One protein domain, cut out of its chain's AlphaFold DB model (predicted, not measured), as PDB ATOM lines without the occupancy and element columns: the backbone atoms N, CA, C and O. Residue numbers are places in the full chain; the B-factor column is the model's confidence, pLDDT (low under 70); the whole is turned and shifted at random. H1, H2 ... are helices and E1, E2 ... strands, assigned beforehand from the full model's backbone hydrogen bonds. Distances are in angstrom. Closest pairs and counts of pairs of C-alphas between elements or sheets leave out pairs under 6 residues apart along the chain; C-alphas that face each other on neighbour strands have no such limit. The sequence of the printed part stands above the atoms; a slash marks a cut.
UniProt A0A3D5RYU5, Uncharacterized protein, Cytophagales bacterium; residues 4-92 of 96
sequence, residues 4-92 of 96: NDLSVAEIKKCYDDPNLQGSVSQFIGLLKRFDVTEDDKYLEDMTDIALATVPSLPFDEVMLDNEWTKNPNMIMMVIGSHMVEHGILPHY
ATOM      1  N   ASN A   4     217.858 190.761 220.486       90.25
ATOM      2  CA  ASN A   4     217.327 190.339 221.791       90.25
ATOM      3  C   ASN A   4     216.776 188.903 221.814       90.25
ATOM      4  O   ASN A   4     216.451 188.408 222.893       90.25
ATOM      5  N   ASP A   5     216.650 188.244 220.659       93.50
ATOM      6  CA  ASP A   5     216.309 186.818 220.605       93.50
ATOM      7  C   ASP A   5     217.529 185.943 220.960       93.50
ATOM      8  O   ASP A   5     217.376 184.752 221.230       93.50
ATOM      9  N   LEU A   6     218.736 186.526 220.975       91.25
ATOM     10  CA  LEU A   6     219.983 185.861 221.340       91.25
ATOM     11  C   LEU A   6     220.286 186.024 222.828       91.25
ATOM     12  O   LEU A   6     220.045 187.065 223.444       91.25
ATOM     13  N   SER A   7     220.904 185.003 223.412       93.06
ATOM     14  CA  SER A   7     221.489 185.112 224.742       93.06
ATOM     15  C   SER A   7     222.719 186.025 224.735       93.06
ATOM     16  O   SER A   7     223.447 186.142 223.748       93.06
ATOM     17  N   VAL A   8     223.034 186.604 225.896       88.00
ATOM     18  CA  VAL A   8     224.258 187.404 226.089       88.00
ATOM     19  C   VAL A   8     225.521 186.626 225.689       88.00
ATOM     20  O   VAL A   8     226.469 187.211 225.173       88.00
ATOM     21  N   ALA A   9     225.551 185.307 225.908       90.38
ATOM     22  CA  ALA A   9     226.687 184.464 225.533       90.38
ATOM     23  C   ALA A   9     226.834 184.317 224.009       90.38
ATOM     24  O   ALA A   9     227.955 184.342 223.502       90.38
ATOM     25  N   GLU A  10     225.725 184.200 223.276       92.31
ATOM     26  CA  GLU A  10     225.725 184.148 221.809       92.31
ATOM     27  C   GLU A  10     226.167 185.479 221.201       92.31
ATOM     28  O   GLU A  10     226.987 185.484 220.284       92.31
ATOM     29  N   ILE A  11     225.701 186.600 221.763       90.81
ATOM     30  CA  ILE A  11     226.125 187.944 221.350       90.81
ATOM     31  C   ILE A  11     227.632 188.120 221.572       90.81
ATOM     32  O   ILE A  11     228.344 188.514 220.652       90.81
ATOM     33  N   LYS A  12     228.149 187.762 222.756       88.38
ATOM     34  CA  LYS A  12     229.593 187.834 223.044       88.38
ATOM     35  C   LYS A  12     230.415 186.981 222.086       88.38
ATOM     36  O   LYS A  12     231.369 187.478 221.504       88.38
ATOM     37  N   LYS A  13     229.998 185.732 221.855       90.50
ATOM     38  CA  LYS A  13     230.666 184.838 220.903       90.50
ATOM     39  C   LYS A  13     230.673 185.411 219.483       90.50
ATOM     40  O   LYS A  13     231.642 185.217 218.761       90.50
ATOM     41  N   CYS A  14     229.602 186.093 219.079       91.94
ATOM     42  CA  CYS A  14     229.552 186.802 217.804       91.94
ATOM     43  C   CYS A  14     230.571 187.952 217.770       91.94
ATOM     44  O   CYS A  14     231.274 188.109 216.778       91.94
ATOM     45  N   TYR A  15     230.692 188.718 218.856       91.81
ATOM     46  CA  TYR A  15     231.631 189.838 218.947       91.81
ATOM     47  C   TYR A  15     233.100 189.423 219.073       91.81
ATOM     48  O   TYR A  15     233.976 190.236 218.786       91.81
ATOM     49  N   ASP A  16     233.375 188.173 219.439       91.00
ATOM     50  CA  ASP A  16     234.722 187.595 219.443       91.00
ATOM     51  C   ASP A  16     235.243 187.255 218.025       91.00
ATOM     52  O   ASP A  16     236.403 186.865 217.889       91.00
ATOM     53  N   ASP A  17     234.428 187.391 216.966       93.50
ATOM     54  CA  ASP A  17     234.862 187.163 215.578       93.50
ATOM     55  C   ASP A  17     235.813 188.282 215.093       93.50
ATOM     56  O   ASP A  17     235.388 189.438 214.963       93.50
ATOM     57  N   PRO A  18     237.080 187.965 214.746       93.19
ATOM     58  CA  PRO A  18     238.037 188.953 214.249       93.19
ATOM     59  C   PRO A  18     237.593 189.660 212.964       93.19
ATOM     60  O   PRO A  18     237.946 190.821 212.753       93.19
ATOM     61  N   ASN A  19     236.825 188.987 212.099       94.25
ATOM     62  CA  ASN A  19     236.328 189.600 210.867       94.25
ATOM     63  C   ASN A  19     235.282 190.665 211.187       94.25
ATOM     64  O   ASN A  19     235.348 191.768 210.648       94.25
ATOM     65  N   LEU A  20     234.367 190.365 212.114       95.25
ATOM     66  CA  LEU A  20     233.373 191.330 212.568       95.25
ATOM     67  C   LEU A  20     234.045 192.527 213.249       95.25
ATOM     68  O   LEU A  20     233.733 193.666 212.913       95.25
ATOM     69  N   GLN A  21     235.004 192.290 214.147       94.62
ATOM     70  CA  GLN A  21     235.763 193.361 214.803       94.62
ATOM     71  C   GLN A  21     236.488 194.256 213.786       94.62
ATOM     72  O   GLN A  21     236.458 195.481 213.906       94.62
ATOM     73  N   GLY A  22     237.104 193.654 212.762       94.69
ATOM     74  CA  GLY A  22     237.756 194.372 211.670       94.69
ATOM     75  C   GLY A  22     236.779 195.237 210.870       94.69
ATOM     76  O   GLY A  22     237.031 196.430 210.691       94.69
ATOM     77  N   SER A  23     235.646 194.668 210.448       96.75
ATOM     78  CA  SER A  23     234.592 195.404 209.737       96.75
ATOM     79  C   SER A  23     234.038 196.560 210.565       96.75
ATOM     80  O   SER A  23     233.893 197.669 210.059       96.75
ATOM     81  N   VAL A  24     233.768 196.336 211.854       95.81
ATOM     82  CA  VAL A  24     233.260 197.373 212.762       95.81
ATOM     83  C   VAL A  24     234.305 198.472 212.968       95.81
ATOM     84  O   VAL A  24     233.971 199.652 212.891       95.81
ATOM     85  N   SER A  25     235.583 198.129 213.152       94.62
ATOM     86  CA  SER A  25     236.660 199.120 213.262       94.62
ATOM     87  C   SER A  25     236.789 199.977 211.996       94.62
ATOM     88  O   SER A  25     236.905 201.202 212.091       94.62
ATOM     89  N   GLN A  26     236.713 199.365 210.810       95.62
ATOM     90  CA  GLN A  26     236.726 200.095 209.539       95.62
ATOM     91  C   GLN A  26     235.500 201.001 209.398       95.62
ATOM     92  O   GLN A  26     235.654 202.177 209.073       95.62
ATOM     93  N   PHE A  27     234.308 200.489 209.716       96.81
ATOM     94  CA  PHE A  27     233.059 201.248 209.705       96.81
ATOM     95  C   PHE A  27     233.142 202.493 210.602       96.81
ATOM     96  O   PHE A  27     232.885 203.603 210.137       96.81
ATOM     97  N   ILE A  28     233.587 202.347 211.857       93.94
ATOM     98  CA  ILE A  28     233.759 203.484 212.779       93.94
ATOM     99  C   ILE A  28     234.834 204.452 212.256       93.94
ATOM    100  O   ILE A  28     234.694 205.668 212.374       93.94
ATOM    101  N   GLY A  29     235.912 203.933 211.661       93.50
ATOM    102  CA  GLY A  29     236.959 204.750 211.050       93.50
ATOM    103  C   GLY A  29     236.448 205.631 209.907       93.50
ATOM    104  O   GLY A  29     236.832 206.796 209.826       93.50
ATOM    105  N   LEU A  30     235.571 205.100 209.052       95.75
ATOM    106  CA  LEU A  30     234.930 205.854 207.970       95.75
ATOM    107  C   LEU A  30     233.932 206.877 208.509       95.75
ATOM    108  O   LEU A  30     233.971 208.025 208.079       95.75
ATOM    109  N   LEU A  31     233.127 206.503 209.509       93.44
ATOM    110  CA  LEU A  31     232.200 207.425 210.169       93.44
ATOM    111  C   LEU A  31     232.931 208.644 210.754       93.44
ATOM    112  O   LEU A  31     232.511 209.774 210.537       93.44
ATOM    113  N   LYS A  32     234.074 208.432 211.420       92.31
ATOM    114  CA  LYS A  32     234.916 209.529 211.930       92.31
ATOM    115  C   LYS A  32     235.485 210.412 210.818       92.31
ATOM    116  O   LYS A  32     235.666 211.606 211.022       92.31
ATOM    117  N   ARG A  33     235.815 209.843 209.655       93.88
ATOM    118  CA  ARG A  33     236.285 210.639 208.508       93.88
ATOM    119  C   ARG A  33     235.161 211.480 207.932       93.88
ATOM    120  O   ARG A  33     235.384 212.660 207.705       93.88
ATOM    121  N   PHE A  34     233.980 210.890 207.760       94.50
ATOM    122  CA  PHE A  34     232.789 211.614 207.336       94.50
ATOM    123  C   PHE A  34     232.480 212.786 208.275       94.50
ATOM    124  O   PHE A  34     232.316 213.897 207.794       94.50
ATOM    125  N   ASP A  35     232.496 212.572 209.592       93.25
ATOM    126  CA  ASP A  35     232.232 213.623 210.590       93.25
ATOM    127  C   ASP A  35     233.188 214.826 210.472       93.25
ATOM    128  O   ASP A  35     232.813 215.967 210.717       93.25
ATOM    129  N   VAL A  36     234.430 214.584 210.036       95.06
ATOM    130  CA  VAL A  36     235.444 215.633 209.861       95.06
ATOM    131  C   VAL A  36     235.388 216.293 208.481       95.06
ATOM    132  O   VAL A  36     235.685 217.482 208.366       95.06
ATOM    133  N   THR A  37     235.102 215.538 207.418       95.94
ATOM    134  CA  THR A  37     235.234 216.026 206.034       95.94
ATOM    135  C   THR A  37     233.913 216.312 205.335       95.94
ATOM    136  O   THR A  37     233.945 216.956 204.290       95.94
ATOM    137  N   GLU A  38     232.798 215.787 205.848       95.00
ATOM    138  CA  GLU A  38     231.471 215.784 205.215       95.00
ATOM    139  C   GLU A  38     231.495 215.236 203.770       95.00
ATOM    140  O   GLU A  38     230.723 215.652 202.912       95.00
ATOM    141  N   ASP A  39     232.418 214.311 203.476       97.12
ATOM    142  CA  ASP A  39     232.560 213.718 202.140       97.12
ATOM    143  C   ASP A  39     231.680 212.469 202.044       97.12
ATOM    144  O   ASP A  39     231.966 211.447 202.678       97.12
ATOM    145  N   ASP A  40     230.623 212.561 201.234       96.00
ATOM    146  CA  ASP A  40     229.629 211.504 201.012       96.00
ATOM    147  C   ASP A  40     230.246 210.173 200.569       96.00
ATOM    148  O   ASP A  40     229.675 209.115 200.838       96.00
ATOM    149  N   LYS A  41     231.448 210.176 199.978       96.56
ATOM    150  CA  LYS A  41     232.159 208.933 199.662       96.56
ATOM    151  C   LYS A  41     232.340 208.042 200.895       96.56
ATOM    152  O   LYS A  41     232.248 206.821 200.793       96.56
ATOM    153  N   TYR A  42     232.583 208.624 202.067       96.06
ATOM    154  CA  TYR A  42     232.733 207.838 203.290       96.06
ATOM    155  C   TYR A  42     231.407 207.218 203.756       96.06
ATOM    156  O   TYR A  42     231.438 206.159 204.386       96.06
ATOM    157  N   LEU A  43     230.260 207.821 203.408       94.38
ATOM    158  CA  LEU A  43     228.934 207.226 203.619       94.38
ATOM    159  C   LEU A  43     228.689 206.036 202.681       94.38
ATOM    160  O   LEU A  43     228.108 205.028 203.091       94.38
ATOM    161  N   GLU A  44     229.138 206.133 201.429       96.44
ATOM    162  CA  GLU A  44     229.082 205.022 200.473       96.44
ATOM    163  C   GLU A  44     229.964 203.861 200.953       96.44
ATOM    164  O   GLU A  44     229.468 202.750 201.155       96.44
ATOM    165  N   ASP A  45     231.233 204.142 201.270       97.44
ATOM    166  CA  ASP A  45     232.200 203.143 201.733       97.44
ATOM    167  C   ASP A  45     231.725 202.441 203.028       97.44
ATOM    168  O   ASP A  45     231.846 201.219 203.163       97.44
ATOM    169  N   MET A  46     231.149 203.175 203.998       96.06
ATOM    170  CA  MET A  46     230.628 202.551 205.229       96.06
ATOM    171  C   MET A  46     229.394 201.681 204.954       96.06
ATOM    172  O   MET A  46     229.208 200.653 205.612       96.06
ATOM    173  N   THR A  47     228.572 202.070 203.972       97.50
ATOM    174  CA  THR A  47     227.379 201.316 203.572       97.50
ATOM    175  C   THR A  47     227.764 199.992 202.925       97.50
ATOM    176  O   THR A  47     227.167 198.962 203.248       97.50
ATOM    177  N   ASP A  48     228.807 199.978 202.097       97.94
ATOM    178  CA  ASP A  48     229.334 198.750 201.498       97.94
ATOM    179  C   ASP A  48     229.845 197.767 202.560       97.94
ATOM    180  O   ASP A  48     229.531 196.572 202.513       97.94
ATOM    181  N   ILE A  49     230.560 198.263 203.577       97.44
ATOM    182  CA  ILE A  49     231.002 197.435 204.710       97.44
ATOM    183  C   ILE A  49     229.802 196.847 205.455       97.44
ATOM    184  O   ILE A  49     229.802 195.655 205.782       97.44
ATOM    185  N   ALA A  50     228.777 197.657 205.724       97.56
ATOM    186  CA  ALA A  50     227.590 197.203 206.434       97.56
ATOM    187  C   ALA A  50     226.825 196.131 205.646       97.56
ATOM    188  O   ALA A  50     226.477 195.089 206.204       97.56
ATOM    189  N   LEU A  51     226.621 196.341 204.343       97.62
ATOM    190  CA  LEU A  51     225.954 195.385 203.456       97.62
ATOM    191  C   LEU A  51     226.720 194.065 203.323       97.62
ATOM    192  O   LEU A  51     226.092 193.013 203.210       97.62
ATOM    193  N   ALA A  52     228.053 194.097 203.368       97.12
ATOM    194  CA  ALA A  52     228.876 192.891 203.348       97.12
ATOM    195  C   ALA A  52     228.886 192.149 204.697       97.12
ATOM    196  O   ALA A  52     228.945 190.921 204.729       97.12
ATOM    197  N   THR A  53     228.822 192.885 205.811       96.50
ATOM    198  CA  THR A  53     229.010 192.327 207.160       96.50
ATOM    199  C   THR A  53     227.707 191.798 207.756       96.50
ATOM    200  O   THR A  53     227.667 190.666 208.241       96.50
ATOM    201  N   VAL A  54     226.623 192.577 207.698       96.31
ATOM    202  CA  VAL A  54     225.349 192.257 208.367       96.31
ATOM    203  C   VAL A  54     224.767 190.887 207.985       96.31
ATOM    204  O   VAL A  54     224.321 190.184 208.890       96.31
ATOM    205  N   PRO A  55     224.812 190.424 206.718       95.69
ATOM    206  CA  PRO A  55     224.286 189.106 206.353       95.69
ATOM    207  C   PRO A  55     224.972 187.910 207.033       95.69
ATOM    208  O   PRO A  55     224.424 186.811 207.015       95.69
ATOM    209  N   SER A  56     226.171 188.097 207.600       93.69
ATOM    210  CA  SER A  56     226.903 187.049 208.326       93.69
ATOM    211  C   SER A  56     226.528 186.944 209.807       93.69
ATOM    212  O   SER A  56     226.917 185.989 210.481       93.69
ATOM    213  N   LEU A  57     225.766 187.912 210.319       94.94
ATOM    214  CA  LEU A  57     225.367 187.964 211.716       94.94
ATOM    215  C   LEU A  57     224.226 186.981 212.010       94.94
ATOM    216  O   LEU A  57     223.374 186.727 211.157       94.94
ATOM    217  N   PRO A  58     224.126 186.479 213.252       94.75
ATOM    218  CA  PRO A  58     222.991 185.660 213.672       94.75
ATOM    219  C   PRO A  58     221.686 186.464 213.847       94.75
ATOM    220  O   PRO A  58     220.657 185.885 214.181       94.75
ATOM    221  N   PHE A  59     221.702 187.782 213.625       94.62
ATOM    222  CA  PHE A  59     220.552 188.680 213.717       94.62
ATOM    223  C   PHE A  59     220.559 189.697 212.567       94.62
ATOM    224  O   PHE A  59     221.618 190.090 212.088       94.62
ATOM    225  N   ASP A  60     219.374 190.138 212.141       94.31
ATOM    226  CA  ASP A  60     219.166 191.115 211.055       94.31
ATOM    227  C   ASP A  60     218.378 192.350 211.520       94.31
ATOM    228  O   ASP A  60     217.953 193.160 210.700       94.31
ATOM    229  N   GLU A  61     218.130 192.477 212.828       96.69
ATOM    230  CA  GLU A  61     217.287 193.528 213.393       96.69
ATOM    231  C   GLU A  61     217.796 193.953 214.781       96.69
ATOM    232  O   GLU A  61     218.010 193.119 215.669       96.69
ATOM    233  N   VAL A  62     217.982 195.262 214.973       96.00
ATOM    234  CA  VAL A  62     218.435 195.879 216.232       96.00
ATOM    235  C   VAL A  62     217.440 196.936 216.704       96.00
ATOM    236  O   VAL A  62     216.637 197.431 215.915       96.00
ATOM    237  N   MET A  63     217.487 197.270 217.995       93.56
ATOM    238  CA  MET A  63     216.704 198.367 218.562       93.56
ATOM    239  C   MET A  63     217.530 199.655 218.531       93.56
ATOM    240  O   MET A  63     218.636 199.676 219.069       93.56
ATOM    241  N   LEU A  64     216.978 200.721 217.958       89.56
ATOM    242  CA  LEU A  64     217.528 202.076 218.008       89.56
ATOM    243  C   LEU A  64     216.370 203.052 218.253       89.56
ATOM    244  O   LEU A  64     215.333 202.934 217.612       89.56
ATOM    245  N   ASP A  65     216.506 203.964 219.216       88.75
ATOM    246  CA  ASP A  65     215.472 204.959 219.561       88.75
ATOM    247  C   ASP A  65     214.066 204.383 219.844       88.75
ATOM    248  O   ASP A  65     213.043 205.015 219.591       88.75
ATOM    249  N   ASN A  66     214.008 203.186 220.442       88.88
ATOM    250  CA  ASN A  66     212.787 202.396 220.692       88.88
ATOM    251  C   ASN A  66     212.077 201.867 219.433       88.88
ATOM    252  O   ASN A  66     210.957 201.359 219.530       88.88
ATOM    253  N   GLU A  67     212.733 201.921 218.276       93.56
ATOM    254  CA  GLU A  67     212.260 201.321 217.038       93.56
ATOM    255  C   GLU A  67     213.154 200.154 216.610       93.56
ATOM    256  O   GLU A  67     214.381 200.175 216.731       93.56
ATOM    257  N   TRP A  68     212.517 199.103 216.096       95.81
ATOM    258  CA  TRP A  68     213.235 197.997 215.480       95.81
ATOM    259  C   TRP A  68     213.616 198.377 214.054       95.81
ATOM    260  O   TRP A  68     212.758 198.757 213.256       95.81
ATOM    261  N   THR A  69     214.896 198.242 213.725       96.31
ATOM    262  CA  THR A  69     215.419 198.570 212.402       96.31
ATOM    263  C   THR A  69     216.242 197.431 211.825       96.31
ATOM    264  O   THR A  69     216.994 196.753 212.526       96.31
ATOM    265  N   LYS A  70     216.102 197.259 210.509       96.88
ATOM    266  CA  LYS A  70     216.899 196.344 209.683       96.88
ATOM    267  C   LYS A  70     217.928 197.074 208.823       96.88
ATOM    268  O   LYS A  70     218.529 196.477 207.935       96.88
ATOM    269  N   ASN A  71     218.079 198.385 209.020       96.94
ATOM    270  CA  ASN A  71     219.034 199.175 208.259       96.94
ATOM    271  C   ASN A  71     220.464 198.699 208.593       96.94
ATOM    272  O   ASN A  71     220.851 198.772 209.762       96.94
ATOM    273  N   PRO A  72     221.259 198.245 207.606       96.88
ATOM    274  CA  PRO A  72     222.589 197.700 207.862       96.88
ATOM    275  C   PRO A  72     223.535 198.672 208.577       96.88
ATOM    276  O   PRO A  72     224.259 198.257 209.479       96.88
ATOM    277  N   ASN A  73     223.493 199.964 208.236       96.19
ATOM    278  CA  ASN A  73     224.325 200.982 208.883       96.19
ATOM    279  C   ASN A  73     223.946 201.142 210.358       96.19
ATOM    280  O   ASN A  73     224.823 201.191 211.216       96.19
ATOM    281  N   MET A  74     222.647 201.136 210.671       95.94
ATOM    282  CA  MET A  74     222.170 201.199 212.057       95.94
ATOM    283  C   MET A  74     222.543 199.942 212.851       95.94
ATOM    284  O   MET A  74     222.936 200.039 214.012       95.94
ATOM    285  N   ILE A  75     222.487 198.764 212.222       96.62
ATOM    286  CA  ILE A  75     222.942 197.507 212.832       96.62
ATOM    287  C   ILE A  75     224.433 197.589 213.178       96.62
ATOM    288  O   ILE A  75     224.814 197.298 214.312       96.62
ATOM    289  N   MET A  76     225.266 198.040 212.236       96.31
ATOM    290  CA  MET A  76     226.701 198.232 212.466       96.31
ATOM    291  C   MET A  76     226.985 199.268 213.561       96.31
ATOM    292  O   MET A  76     227.877 199.042 214.377       96.31
ATOM    293  N   MET A  77     226.210 200.357 213.636       94.31
ATOM    294  CA  MET A  77     226.323 201.349 214.713       94.31
ATOM    295  C   MET A  77     226.035 200.751 216.095       94.31
ATOM    296  O   MET A  77     226.829 200.946 217.015       94.31
ATOM    297  N   VAL A  78     224.940 199.997 216.245       94.19
ATOM    298  CA  VAL A  78     224.581 199.359 217.526       94.19
ATOM    299  C   VAL A  78     225.648 198.350 217.954       94.19
ATOM    300  O   VAL A  78     226.086 198.362 219.104       94.19
ATOM    301  N   ILE A  79     226.124 197.512 217.025       93.88
ATOM    302  CA  ILE A  79     227.213 196.558 217.291       93.88
ATOM    303  C   ILE A  79     228.486 197.292 217.706       93.88
ATOM    304  O   ILE A  79     229.119 196.903 218.685       93.88
ATOM    305  N   GLY A  80     228.838 198.361 216.988       93.31
ATOM    306  CA  GLY A  80     229.970 199.220 217.312       93.31
ATOM    307  C   GLY A  80     229.895 199.753 218.738       93.31
ATOM    308  O   GLY A  80     230.847 199.564 219.493       93.31
ATOM    309  N   SER A  81     228.754 200.329 219.135       90.62
ATOM    310  CA  SER A  81     228.541 200.831 220.503       90.62
ATOM    311  C   SER A  81     228.754 199.734 221.544       90.62
ATOM    312  O   SER A  81     229.564 199.897 222.454       90.62
ATOM    313  N   HIS A  82     228.121 198.570 221.364       91.06
ATOM    314  CA  HIS A  82     228.270 197.454 222.299       91.06
ATOM    315  C   HIS A  82     229.721 196.958 222.399       91.06
ATOM    316  O   HIS A  82     230.206 196.663 223.491       91.06
ATOM    317  N   MET A  83     230.433 196.856 221.273       91.00
ATOM    318  CA  MET A  83     231.835 196.430 221.261       91.00
ATOM    319  C   MET A  83     232.751 197.425 221.985       91.00
ATOM    320  O   MET A  83     233.701 197.005 222.650       91.00
ATOM    321  N   VAL A  84     232.476 198.727 221.880       87.50
ATOM    322  CA  VAL A  84     233.212 199.770 222.608       87.50
ATOM    323  C   VAL A  84     232.908 199.701 224.105       87.50
ATOM    324  O   VAL A  84     233.838 199.615 224.908       87.50
ATOM    325  N   GLU A  85     231.629 199.640 224.484       85.75
ATOM    326  CA  GLU A  85     231.176 199.539 225.880       85.75
ATOM    327  C   GLU A  85     231.718 198.291 226.592       85.75
ATOM    328  O   GLU A  85     232.045 198.328 227.780       85.75
ATOM    329  N   HIS A  86     231.860 197.181 225.866       83.19
ATOM    330  CA  HIS A  86     232.428 195.938 226.387       83.19
ATOM    331  C   HIS A  86     233.960 195.868 226.322       83.19
ATOM    332  O   HIS A  86     234.534 194.854 226.722       83.19
ATOM    333  N   GLY A  87     234.637 196.921 225.850       81.44
ATOM    334  CA  GLY A  87     236.098 196.986 225.787       81.44
ATOM    335  C   GLY A  87     236.726 196.054 224.745       81.44
ATOM    336  O   GLY A  87     237.915 195.760 224.841       81.44
ATOM    337  N   ILE A  88     235.945 195.596 223.762       81.12
ATOM    338  CA  ILE A  88     236.409 194.786 222.622       81.12
ATOM    339  C   ILE A  88     237.104 195.688 221.596       81.12
ATOM    340  O   ILE A  88     238.130 195.323 221.027       81.12
ATOM    341  N   LEU A  89     236.589 196.908 221.425       76.56
ATOM    342  CA  LEU A  89     237.197 197.969 220.620       76.56
ATOM    343  C   LEU A  89     237.572 199.173 221.507       76.56
ATOM    344  O   LEU A  89     237.056 200.276 221.314       76.56
ATOM    345  N   PRO A  90     238.470 199.000 222.497       64.50
ATOM    346  CA  PRO A  90     238.696 199.995 223.546       64.50
ATOM    347  C   PRO A  90     239.317 201.293 223.014       64.50
ATOM    348  O   PRO A  90     239.122 202.348 223.605       64.50
ATOM    349  N   HIS A  91     240.007 201.247 221.870       64.75
ATOM    350  CA  HIS A  91     240.612 202.417 221.221       64.75
ATOM    351  C   HIS A  91     239.596 203.456 220.717       64.75
ATOM    352  O   HIS A  91     239.988 204.544 220.303       64.75
ATOM    353  N   TYR A  92     238.301 203.133 220.734       61.09
ATOM    354  CA  TYR A  92     237.221 204.069 220.423       61.09
ATOM    355  C   TYR A  92     236.477 204.562 221.673       61.09
ATOM    356  O   TYR A  92     235.547 205.346 221.533       61.09
TER     357      TYR A  92
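What this domain is: This is residues 4 to 92 of the 96 residues of an uncharacterized protein of Cytophagales bacterium (UniProt A0A3D5RYU5). The antiparallel strand hairpin E1-E2 packs on H4, which crosses the helical hairpin H2-H3; H1 lies at one end. The 89 printed residues are mostly helix, ordered H1 H2 H3 E1 E2 H4. The whole is compact, radius of gyration of the C-alphas 12.7 A, spanning 39 by 27 by 23 A.

Where its parts are: Find E1 at residues 62 to 64, E2 at 67 to 69, H4 at 72 to 85, H3 at 41 to 56, H2 at 18 to 37, 28.4 A long, and H1 at 8 to 15. C-alpha 8 is at (224.258, 187.404, 226.089), C-alpha 85 at (231.176, 199.539, 225.880).

How they stand to each other: Across E1 and E2, N 62 and O 69 are within hydrogen-bond range, 3.0 A. H4 touches H3, about perpendicular at 82 degrees, closest at C-alphas 50 and 72, 5.2 A. H2 touches H3 at a shallow tilt, 21 degrees, opposite ways. H1, H2 and H4 have every O i to N i+4 pair within range, H3 10 of 12.

The domain as a whole: The printed part has no cut; residues 90 to 92 have pLDDT under 70.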